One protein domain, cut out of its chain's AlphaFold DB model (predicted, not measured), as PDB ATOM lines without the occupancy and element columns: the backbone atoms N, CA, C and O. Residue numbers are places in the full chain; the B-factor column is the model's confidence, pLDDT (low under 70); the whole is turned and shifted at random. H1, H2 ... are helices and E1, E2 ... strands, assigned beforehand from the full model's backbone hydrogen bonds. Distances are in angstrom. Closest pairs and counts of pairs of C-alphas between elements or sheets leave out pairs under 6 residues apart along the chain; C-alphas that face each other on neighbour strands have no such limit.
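Overview. This is residues 55 to 65 and 98 to 159 of the 159 residues of the protein "Hypothetical protein" of Polarella glacialis (UniProt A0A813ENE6). A small three-stranded antiparallel sheet forms a slab between two helices, with the long H3 running lengthwise over one side and the short H1 crossing over E1 on the other. At one end of the slab the little helix H2 follows directly on E3, and from there the backbone folds back into H3. The printed part has 73 residues with three named helices and three named strands, in the order E1 H1 E2 E3 H2 H3; the sheet runs E1 E2 E3, and the class is mixed, helices and strands. The whole is compact, with a radius of gyration of the C-alphas of 12.4 A and spans of 35 by 27 by 16 A.

Along the chain. In the sheet, E1 is residues 56 to 62, 19.0 A from first to last C-alpha, and begins at C-alpha 56, (-83.008, -20.296, 32.598). E2 is residues 117 to 121, 13.6 A long, and E3 is residues 126 to 130, 11.2 A long. H3, residues 142 to 157, is the longest helix at 22.6 A and ends at C-alpha 157, (-78.133, -10.653, 30.259). H1 is residues 100 to 106, 9.9 A long, beginning at C-alpha 100, (-92.678, -34.205, 40.816). H2 is residues 131 to 134, 5.1 A long.

Arrangement. E2 is the inner strand and E1 and E3 are the edge strands. E1 and E2 are antiparallel at 159 degrees, with N 59 and O 120 at 2.8 A and N 61 and O 118 at 2.9 A, within hydrogen-bond range. E2 and E3 form a hairpin, antiparallel at 164 degrees, with N 119 and O 129 at 2.9 A. H3 is on one face of the sheet, in two layers, one of strands and one of helix; its closest C-alphas to E3 are those of Met 148 and Leu 128, 6.4 A apart. H1 is on the sheet at a height of 9.3 A and only just lies over E1 alone, with 4 of its 7 C-alphas falling on E1 and 2 on E2. It runs across the strands, at 84 degrees to E1 on the local plane. H2 only grazes the sheet, with residues 131 to 133. H1 is apart from H2 and H3, and H2 is apart from H3. In H1 and H3 every O i to N i+4 pair is within hydrogen-bond range; H2 is too short for such a pair.

Size, cuts and confidence. The two C-alphas farthest apart, those of Trp 65 and Ala 158, are 37.6 A from each other. Residues 66 to 97 are not printed, and C-alphas 65 and 98 are 12.0 A apart across this cut. Of the links that are printed whole, E2 to E3 and E3 to H2 are tight, and H1 to E2 and H2 to H3 are short. The mean pLDDT of the printed part is 88.4; residues 64, 65 and 159 are under 70.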
ATOM      1  N   VAL A  55     -79.568 -20.771  29.236       88.75
ATOM      2  CA  VAL A  55     -80.995 -21.047  29.443       88.75
ATOM      3  C   VAL A  55     -81.340 -21.010  30.931       88.75
ATOM      4  O   VAL A  55     -80.742 -21.710  31.745       88.75
ATOM      5  N   THR A  56     -82.375 -20.252  31.277       91.31
ATOM      6  CA  THR A  56     -83.008 -20.296  32.598       91.31
ATOM      7  C   THR A  56     -84.145 -21.311  32.589       91.31
ATOM      8  O   THR A  56     -85.034 -21.276  31.732       91.31
ATOM      9  N   MET A  57     -84.133 -22.232  33.548       92.62
ATOM     10  CA  MET A  57     -85.173 -23.239  33.723       92.62
ATOM     11  C   MET A  57     -86.078 -22.838  34.886       92.62
ATOM     12  O   MET A  57     -85.645 -22.780  36.030       92.62
ATOM     13  N   LEU A  58     -87.356 -22.613  34.611       94.31
ATOM     14  CA  LEU A  58     -88.354 -22.295  35.624       94.31
ATOM     15  C   LEU A  58     -89.172 -23.529  35.975       94.31
ATOM     16  O   LEU A  58     -89.671 -24.231  35.094       94.31
ATOM     17  N   HIS A  59     -89.371 -23.755  37.265       93.94
ATOM     18  CA  HIS A  59     -90.408 -24.646  37.753       93.94
ATOM     19  C   HIS A  59     -91.667 -23.851  38.072       93.94
ATOM     20  O   HIS A  59     -91.596 -22.776  38.665       93.94
ATOM     21  N   ILE A  60     -92.814 -24.383  37.653       92.81
ATOM     22  CA  ILE A  60     -94.119 -23.837  38.020       92.81
ATOM     23  C   ILE A  60     -94.868 -24.869  38.841       92.81
ATOM     24  O   ILE A  60     -95.242 -25.923  38.323       92.81
ATOM     25  N   GLU A  61     -95.123 -24.545  40.103       91.56
ATOM     26  CA  GLU A  61     -96.136 -25.221  40.904       91.56
ATOM     27  C   GLU A  61     -97.488 -24.565  40.626       91.56
ATOM     28  O   GLU A  61     -97.620 -23.346  40.718       91.56
ATOM     29  N   PHE A  62     -98.506 -25.355  40.306       89.19
ATOM     30  CA  PHE A  62     -99.867 -24.856  40.178       89.19
ATOM     31  C   PHE A  62    -100.890 -25.902  40.618       89.19
ATOM     32  O   PHE A  62    -100.636 -27.108  40.564       89.19
ATOM     33  N   ASP A  63    -102.071 -25.433  41.012       85.19
ATOM     34  CA  ASP A  63    -103.188 -26.295  41.402       85.19
ATOM     35  C   ASP A  63    -103.648 -27.205  40.247       85.19
ATOM     36  O   ASP A  63    -104.286 -26.760  39.285       85.19
ATOM     37  N   GLU A  64    -103.341 -28.500  40.355       63.25
ATOM     38  CA  GLU A  64    -103.800 -29.535  39.434       63.25
ATOM     39  C   GLU A  64    -105.070 -30.198  39.984       63.25
ATOM     40  O   GLU A  64    -105.051 -31.295  40.544       63.25
ATOM     41  N   TRP A  65    -106.229 -29.558  39.806       56.88
ATOM     42  CA  TRP A  65    -107.492 -30.177  40.215       56.88
ATOM     43  C   TRP A  65    -107.752 -31.492  39.449       56.88
ATOM     44  O   TRP A  65    -108.196 -31.495  38.291       56.88
ATOM     45  N   ASN A  98     -95.410 -28.563  37.454       88.75
ATOM     46  CA  ASN A  98     -95.686 -29.629  38.428       88.75
ATOM     47  C   ASN A  98     -94.708 -30.814  38.363       88.75
ATOM     48  O   ASN A  98     -95.076 -31.979  38.541       88.75
ATOM     49  N   TYR A  99     -93.426 -30.525  38.112       88.06
ATOM     50  CA  TYR A  99     -92.407 -31.564  38.037       88.06
ATOM     51  C   TYR A  99     -92.223 -32.229  39.403       88.06
ATOM     52  O   TYR A  99     -91.797 -31.584  40.359       88.06
ATOM     53  N   ARG A 100     -92.543 -33.522  39.516       86.44
ATOM     54  CA  ARG A 100     -92.678 -34.205  40.816       86.44
ATOM     55  C   ARG A 100     -91.414 -34.171  41.659       86.44
ATOM     56  O   ARG A 100     -91.500 -34.054  42.876       86.44
ATOM     57  N   LYS A 101     -90.242 -34.308  41.039       88.56
ATOM     58  CA  LYS A 101     -88.975 -34.245  41.776       88.56
ATOM     59  C   LYS A 101     -88.669 -32.835  42.282       88.56
ATOM     60  O   LYS A 101     -88.267 -32.715  43.430       88.56
ATOM     61  N   ALA A 102     -88.961 -31.804  41.486       88.25
ATOM     62  CA  ALA A 102     -88.861 -30.414  41.929       88.25
ATOM     63  C   ALA A 102     -89.856 -30.121  43.061       88.25
ATOM     64  O   ALA A 102     -89.477 -29.541  44.066       88.25
ATOM     65  N   LEU A 103     -91.100 -30.605  42.959       90.31
ATOM     66  CA  LEU A 103     -92.103 -30.456  44.021       90.31
ATOM     67  C   LEU A 103     -91.631 -31.057  45.348       90.31
ATOM     68  O   LEU A 103     -91.785 -30.421  46.380       90.31
ATOM     69  N   LYS A 104     -91.013 -32.242  45.332       91.50
ATOM     70  CA  LYS A 104     -90.488 -32.882  46.552       91.50
ATOM     71  C   LYS A 104     -89.423 -32.067  47.280       91.50
ATOM     72  O   LYS A 104     -89.266 -32.252  48.482       91.50
ATOM     73  N   GLU A 105     -88.674 -31.250  46.552       89.94
ATOM     74  CA  GLU A 105     -87.560 -30.473  47.091       89.94
ATOM     75  C   GLU A 105     -87.962 -29.030  47.409       89.94
ATOM     76  O   GLU A 105     -87.576 -28.501  48.447       89.94
ATOM     77  N   LEU A 106     -88.765 -28.413  46.540       89.75
ATOM     78  CA  LEU A 106     -89.088 -26.987  46.580       89.75
ATOM     79  C   LEU A 106     -90.448 -26.691  47.219       89.75
ATOM     80  O   LEU A 106     -90.626 -25.626  47.807       89.75
ATOM     81  N   SER A 107     -91.423 -27.604  47.112       88.94
ATOM     82  CA  SER A 107     -92.727 -27.403  47.750       88.94
ATOM     83  C   SER A 107     -92.658 -27.812  49.224       88.94
ATOM     84  O   SER A 107     -92.231 -28.933  49.521       88.94
ATOM     85  N   PRO A 108     -93.172 -26.992  50.161       89.06
ATOM     86  CA  PRO A 108     -93.256 -27.356  51.577       89.06
ATOM     87  C   PRO A 108     -94.012 -28.664  51.840       89.06
ATOM     88  O   PRO A 108     -93.763 -29.340  52.836       89.06
ATOM     89  N   THR A 109     -94.957 -29.022  50.966       89.38
ATOM     90  CA  THR A 109     -95.766 -30.245  51.079       89.38
ATOM     91  C   THR A 109     -95.191 -31.423  50.296       89.38
ATOM     92  O   THR A 109     -95.703 -32.535  50.409       89.38
ATOM     93  N   GLY A 110     -94.154 -31.205  49.482       89.00
ATOM     94  CA  GLY A 110     -93.612 -32.208  48.566       89.00
ATOM     95  C   GLY A 110     -94.536 -32.575  47.393       89.00
ATOM     96  O   GLY A 110     -94.247 -33.516  46.650       89.00
ATOM     97  N   ASP A 111     -95.643 -31.847  47.241       89.44
ATOM     98  CA  ASP A 111     -96.662 -31.993  46.199       89.44
ATOM     99  C   ASP A 111     -97.239 -30.607  45.856       89.44
ATOM    100  O   ASP A 111     -96.978 -29.636  46.576       89.44
ATOM    101  N   TRP A 112     -98.005 -30.498  44.771       87.56
ATOM    102  CA  TRP A 112     -98.687 -29.249  44.416       87.56
ATOM    103  C   TRP A 112     -99.739 -28.881  45.470       87.56
ATOM    104  O   TRP A 112    -100.398 -29.745  46.054       87.56
ATOM    105  N   ARG A 113     -99.895 -27.581  45.728       88.19
ATOM    106  CA  ARG A 113    -100.837 -27.067  46.727       88.19
ATOM    107  C   ARG A 113    -102.110 -26.528  46.067       88.19
ATOM    108  O   ARG A 113    -102.038 -25.857  45.038       88.19
ATOM    109  N   PRO A 114    -103.292 -26.761  46.662       85.62
ATOM    110  CA  PRO A 114    -104.529 -26.163  46.175       85.62
ATOM    111  C   PRO A 114    -104.431 -24.636  46.095       85.62
ATOM    112  O   PRO A 114    -103.933 -23.980  47.010       85.62
ATOM    113  N   GLY A 115    -104.920 -24.068  44.997       84.00
ATOM    114  CA  GLY A 115    -104.879 -22.640  44.706       84.00
ATOM    115  C   GLY A 115    -103.507 -22.059  44.352       84.00
ATOM    116  O   GLY A 115    -103.468 -20.859  44.052       84.00
ATOM    117  N   SER A 116    -102.426 -22.848  44.360       89.69
ATOM    118  CA  SER A 116    -101.071 -22.335  44.146       89.69
ATOM    119  C   SER A 116    -100.812 -21.905  42.705       89.69
ATOM    120  O   SER A 116    -101.451 -22.366  41.752       89.69
ATOM    121  N   PHE A 117     -99.902 -20.944  42.577       91.56
ATOM    122  CA  PHE A 117     -99.238 -20.570  41.337       91.56
ATOM    123  C   PHE A 117     -97.894 -19.983  41.757       91.56
ATOM    124  O   PHE A 117     -97.810 -18.817  42.145       91.56
ATOM    125  N   GLU A 118     -96.873 -20.828  41.768       92.75
ATOM    126  CA  GLU A 118     -95.546 -20.504  42.276       92.75
ATOM    127  C   GLU A 118     -94.548 -20.662  41.141       92.75
ATOM    128  O   GLU A 118     -94.552 -21.685  40.456       92.75
ATOM    129  N   VAL A 119     -93.706 -19.657  40.939       94.06
ATOM    130  CA  VAL A 119     -92.683 -19.657  39.891       94.06
ATOM    131  C   VAL A 119     -91.325 -19.640  40.571       94.06
ATOM    132  O   VAL A 119     -91.020 -18.702  41.306       94.06
ATOM    133  N   VAL A 120     -90.519 -20.671  40.334       94.44
ATOM    134  CA  VAL A 120     -89.183 -20.825  40.922       94.44
ATOM    135  C   VAL A 120     -88.144 -20.917  39.811       94.44
ATOM    136  O   VAL A 120     -88.309 -21.705  38.881       94.44
ATOM    137  N   ASP A 121     -87.064 -20.146  39.912       93.88
ATOM    138  CA  ASP A 121     -85.873 -20.321  39.078       93.88
ATOM    139  C   ASP A 121     -85.059 -21.514  39.590       93.88
ATOM    140  O   ASP A 121     -84.539 -21.488  40.706       93.88
ATOM    141  N   LEU A 122     -84.933 -22.564  38.776       91.56
ATOM    142  CA  LEU A 122     -84.177 -23.764  39.127       91.56
ATOM    143  C   LEU A 122     -82.663 -23.565  39.053       91.56
ATOM    144  O   LEU A 122     -81.938 -24.290  39.729       91.56
ATOM    145  N   ASN A 123     -82.170 -22.599  38.274       89.19
ATOM    146  CA  ASN A 123     -80.741 -22.300  38.202       89.19
ATOM    147  C   ASN A 123     -80.246 -21.719  39.534       89.19
ATOM    148  O   ASN A 123     -79.133 -22.009  39.969       89.19
ATOM    149  N   LYS A 124     -81.081 -20.898  40.182       88.06
ATOM    150  CA  LYS A 124     -80.740 -20.159  41.411       88.06
ATOM    151  C   LYS A 124     -81.448 -20.664  42.659       88.06
ATOM    152  O   LYS A 124     -81.098 -20.246  43.757       88.06
ATOM    153  N   SER A 125     -82.416 -21.567  42.501       88.50
ATOM    154  CA  SER A 125     -83.335 -21.986  43.567       88.50
ATOM    155  C   SER A 125     -84.044 -20.793  44.226       88.50
ATOM    156  O   SER A 125     -84.192 -20.735  45.445       88.50
ATOM    157  N   GLU A 126     -84.464 -19.820  43.412       91.88
ATOM    158  CA  GLU A 126     -85.081 -18.566  43.860       91.88
ATOM    159  C   GLU A 126     -86.585 -18.556  43.554       91.88
ATOM    160  O   GLU A 126     -87.001 -18.815  42.425       91.88
ATOM    161  N   LEU A 127     -87.409 -18.225  44.552       92.88
ATOM    162  CA  LEU A 127     -88.844 -18.008  44.365       92.88
ATOM    163  C   LEU A 127     -89.077 -16.630  43.734       92.88
ATOM    164  O   LEU A 127     -88.858 -15.604  44.370       92.88
ATOM    165  N   LEU A 128     -89.558 -16.622  42.495       93.56
ATOM    166  CA  LEU A 128     -89.813 -15.405  41.727       93.56
ATOM    167  C   LEU A 128     -91.223 -14.855  41.946       93.56
ATOM    168  O   LEU A 128     -91.425 -13.643  41.941       93.56
ATOM    169  N   PHE A 129     -92.201 -15.743  42.134       93.25
ATOM    170  CA  PHE A 129     -93.591 -15.366  42.365       93.25
ATOM    171  C   PHE A 129     -94.318 -16.423  43.195       93.25
ATOM    172  O   PHE A 129     -94.119 -17.619  42.983       93.25
ATOM    173  N   SER A 130     -95.203 -15.979  44.093       92.50
ATOM    174  CA  SER A 130     -96.068 -16.842  44.899       92.50
ATOM    175  C   SER A 130     -97.468 -16.261  45.013       92.50
ATOM    176  O   SER A 130     -97.692 -15.262  45.702       92.50
ATOM    177  N   LYS A 131     -98.442 -16.927  44.392       91.06
ATOM    178  CA  LYS A 131     -99.857 -16.583  44.568       91.06
ATOM    179  C   LYS A 131    -100.336 -16.862  45.987       91.06
ATOM    180  O   LYS A 131    -101.214 -16.158  46.478       91.06
ATOM    181  N   LEU A 132     -99.802 -17.886  46.652       90.38
ATOM    182  CA  LEU A 132    -100.193 -18.182  48.031       90.38
ATOM    183  C   LEU A 132     -99.741 -17.086  49.003       90.38
ATOM    184  O   LEU A 132    -100.425 -16.843  49.995       90.38
ATOM    185  N   GLN A 133     -98.630 -16.410  48.705       89.88
ATOM    186  CA  GLN A 133     -98.146 -15.279  49.491       89.88
ATOM    187  C   GLN A 133     -98.881 -13.975  49.162       89.88
ATOM    188  O   GLN A 133     -99.250 -13.239  50.074       89.88
ATOM    189  N   THR A 134     -99.092 -13.671  47.878       88.38
ATOM    190  CA  THR A 134     -99.726 -12.408  47.458       88.38
ATOM    191  C   THR A 134    -101.250 -12.444  47.569       88.38
ATOM    192  O   THR A 134    -101.887 -11.402  47.693       88.38
ATOM    193  N   GLY A 135    -101.852 -13.633  47.501       87.25
ATOM    194  CA  GLY A 135    -103.297 -13.830  47.397       87.25
ATOM    195  C   GLY A 135    -103.879 -13.462  46.025       87.25
ATOM    196  O   GLY A 135    -105.091 -13.569  45.836       87.25
ATOM    197  N   ILE A 136    -103.048 -13.043  45.064       85.88
ATOM    198  CA  ILE A 136    -103.474 -12.478  43.778       85.88
ATOM    199  C   ILE A 136    -102.956 -13.356  42.634       85.88
ATOM    200  O   ILE A 136    -101.850 -13.891  42.675       85.88
ATOM    201  N   SER A 137    -103.778 -13.541  41.597       86.19
ATOM    202  CA  SER A 137    -103.343 -14.233  40.378       86.19
ATOM    203  C   SER A 137    -102.261 -13.429  39.657       86.19
ATOM    204  O   SER A 137    -102.390 -12.215  39.532       86.19
ATOM    205  N   ILE A 138    -101.263 -14.096  39.079       84.06
ATOM    206  CA  ILE A 138    -100.180 -13.424  38.345       84.06
ATOM    207  C   ILE A 138    -100.686 -12.532  37.194       84.06
ATOM    208  O   ILE A 138    -100.106 -11.500  36.899       84.06
ATOM    209  N   PHE A 139    -101.820 -12.881  36.579       85.50
ATOM    210  CA  PHE A 139    -102.440 -12.082  35.512       85.50
ATOM    211  C   PHE A 139    -103.302 -10.921  36.014       85.50
ATOM    212  O   PHE A 139    -103.763 -10.106  35.222       85.50
ATOM    213  N   GLN A 140    -103.590 -10.879  37.313       87.50
ATOM    214  CA  GLN A 140    -104.265  -9.750  37.954       87.50
ATOM    215  C   GLN A 140    -103.251  -8.753  38.523       87.50
ATOM    216  O   GLN A 140    -103.564  -7.572  38.640       87.50
ATOM    217  N   ASP A 141    -102.044  -9.221  38.842       86.38
ATOM    218  CA  ASP A 141    -100.929  -8.410  39.319       86.38
ATOM    219  C   ASP A 141     -99.972  -8.054  38.172       86.38
ATOM    220  O   ASP A 141     -98.888  -8.618  38.029       86.38
ATOM    221  N   GLN A 142    -100.390  -7.107  37.329       88.38
ATOM    222  CA  GLN A 142     -99.584  -6.676  36.183       88.38
ATOM    223  C   GLN A 142     -98.213  -6.130  36.614       88.38
ATOM    224  O   GLN A 142     -97.216  -6.398  35.952       88.38
ATOM    225  N   ALA A 143     -98.153  -5.403  37.735       87.94
ATOM    226  CA  ALA A 143     -96.910  -4.831  38.242       87.94
ATOM    227  C   ALA A 143     -95.937  -5.922  38.713       87.94
ATOM    228  O   ALA A 143     -94.770  -5.893  38.327       87.94
ATOM    229  N   GLY A 144     -96.414  -6.906  39.484       87.00
ATOM    230  CA  GLY A 144     -95.592  -8.038  39.916       87.00
ATOM    231  C   GLY A 144     -95.138  -8.919  38.752       87.00
ATOM    232  O   GLY A 144     -93.990  -9.364  38.720       87.00
ATOM    233  N   LEU A 145     -95.999  -9.124  37.752       90.19
ATOM    234  CA  LEU A 145     -95.643  -9.835  36.524       90.19
ATOM    235  C   LEU A 145     -94.541  -9.109  35.741       90.19
ATOM    236  O   LEU A 145     -93.563  -9.741  35.336       90.19
ATOM    237  N   ASP A 146     -94.674  -7.797  35.546       91.50
ATOM    238  CA  ASP A 146     -93.678  -6.996  34.833       91.50
ATOM    239  C   ASP A 146     -92.348  -6.937  35.602       91.50
ATOM    240  O   ASP A 146     -91.285  -7.089  34.998       91.50
ATOM    241  N   GLU A 147     -92.387  -6.799  36.933       90.94
ATOM    242  CA  GLU A 147     -91.191  -6.846  37.785       90.94
ATOM    243  C   GLU A 147     -90.482  -8.201  37.679       90.94
ATOM    244  O   GLU A 147     -89.258  -8.258  37.540       90.94
ATOM    245  N   MET A 148     -91.237  -9.299  37.712       92.94
ATOM    246  CA  MET A 148     -90.679 -10.640  37.580       92.94
ATOM    247  C   MET A 148     -90.033 -10.853  36.207       92.94
ATOM    248  O   MET A 148     -88.917 -11.367  36.131       92.94
ATOM    249  N   ILE A 149     -90.704 -10.450  35.122       94.00
ATOM    250  CA  ILE A 149     -90.148 -10.546  33.765       94.00
ATOM    251  C   ILE A 149     -88.882  -9.696  33.649       94.00
ATOM    252  O   ILE A 149     -87.892 -10.163  33.092       94.00
ATOM    253  N   TYR A 150     -88.885  -8.483  34.203       92.94
ATOM    254  CA  TYR A 150     -87.710  -7.618  34.210       92.94
ATOM    255  C   TYR A 150     -86.538  -8.251  34.970       92.94
ATOM    256  O   TYR A 150     -85.418  -8.267  34.462       92.94
ATOM    257  N   LYS A 151     -86.785  -8.830  36.153       90.81
ATOM    258  CA  LYS A 151     -85.758  -9.570  36.902       90.81
ATOM    259  C   LYS A 151     -85.195 -10.720  36.075       90.81
ATOM    260  O   LYS A 151     -83.979 -10.835  35.976       90.81
ATOM    261  N   LEU A 152     -86.050 -11.529  35.453       91.75
ATOM    262  CA  LEU A 152     -85.619 -12.631  34.589       91.75
ATOM    263  C   LEU A 152     -84.756 -12.149  33.420       91.75
ATOM    264  O   LEU A 152     -83.717 -12.739  33.149       91.75
ATOM    265  N   ASP A 153     -85.147 -11.063  32.762       91.88
ATOM    266  CA  ASP A 153     -84.393 -10.490  31.646       91.88
ATOM    267  C   ASP A 153     -83.002 -10.004  32.086       91.88
ATOM    268  O   ASP A 153     -81.992 -10.376  31.494       91.88
ATOM    269  N   GLN A 154     -82.915  -9.274  33.206       90.00
ATOM    270  CA  GLN A 154     -81.628  -8.850  33.774       90.00
ATOM    271  C   GLN A 154     -80.730 -10.036  34.138       90.00
ATOM    272  O   GLN A 154     -79.516  -9.993  33.948       90.00
ATOM    273  N   GLN A 155     -81.324 -11.106  34.661       87.62
ATOM    274  CA  GLN A 155     -80.599 -12.320  35.002       87.62
ATOM    275  C   GLN A 155     -80.061 -13.057  33.768       87.62
ATOM    276  O   GLN A 155     -79.003 -13.671  33.868       87.62
ATOM    277  N   LEU A 156     -80.770 -12.991  32.639       86.88
ATOM    278  CA  LEU A 156     -80.361 -13.593  31.371       86.88
ATOM    279  C   LEU A 156     -79.248 -12.811  30.671       86.88
ATOM    280  O   LEU A 156     -78.441 -13.417  29.980       86.88
ATOM    281  N   GLU A 157     -79.202 -11.488  30.828       84.12
ATOM    282  CA  GLU A 157     -78.133 -10.653  30.259       84.12
ATOM    283  C   GLU A 157     -76.836 -10.696  31.086       84.12
ATOM    284  O   GLU A 157     -75.762 -10.369  30.587       84.12
ATOM    285  N   ALA A 158     -76.925 -11.095  32.358       77.19
ATOM    286  CA  ALA A 158     -75.776 -11.242  33.249       77.19
ATOM    287  C   ALA A 158     -75.106 -12.631  33.191       77.19
ATOM    288  O   ALA A 158     -74.078 -12.820  33.848       77.19
ATOM    289  N   ALA A 159     -75.702 -13.591  32.475       66.62
ATOM    290  CA  ALA A 159     -75.258 -14.983  32.364       66.62
ATOM    291  C   ALA A 159     -74.488 -15.229  31.059       66.62
ATOM    292  O   ALA A 159     -73.480 -15.968  31.119       66.62
TER     293      ALA A 159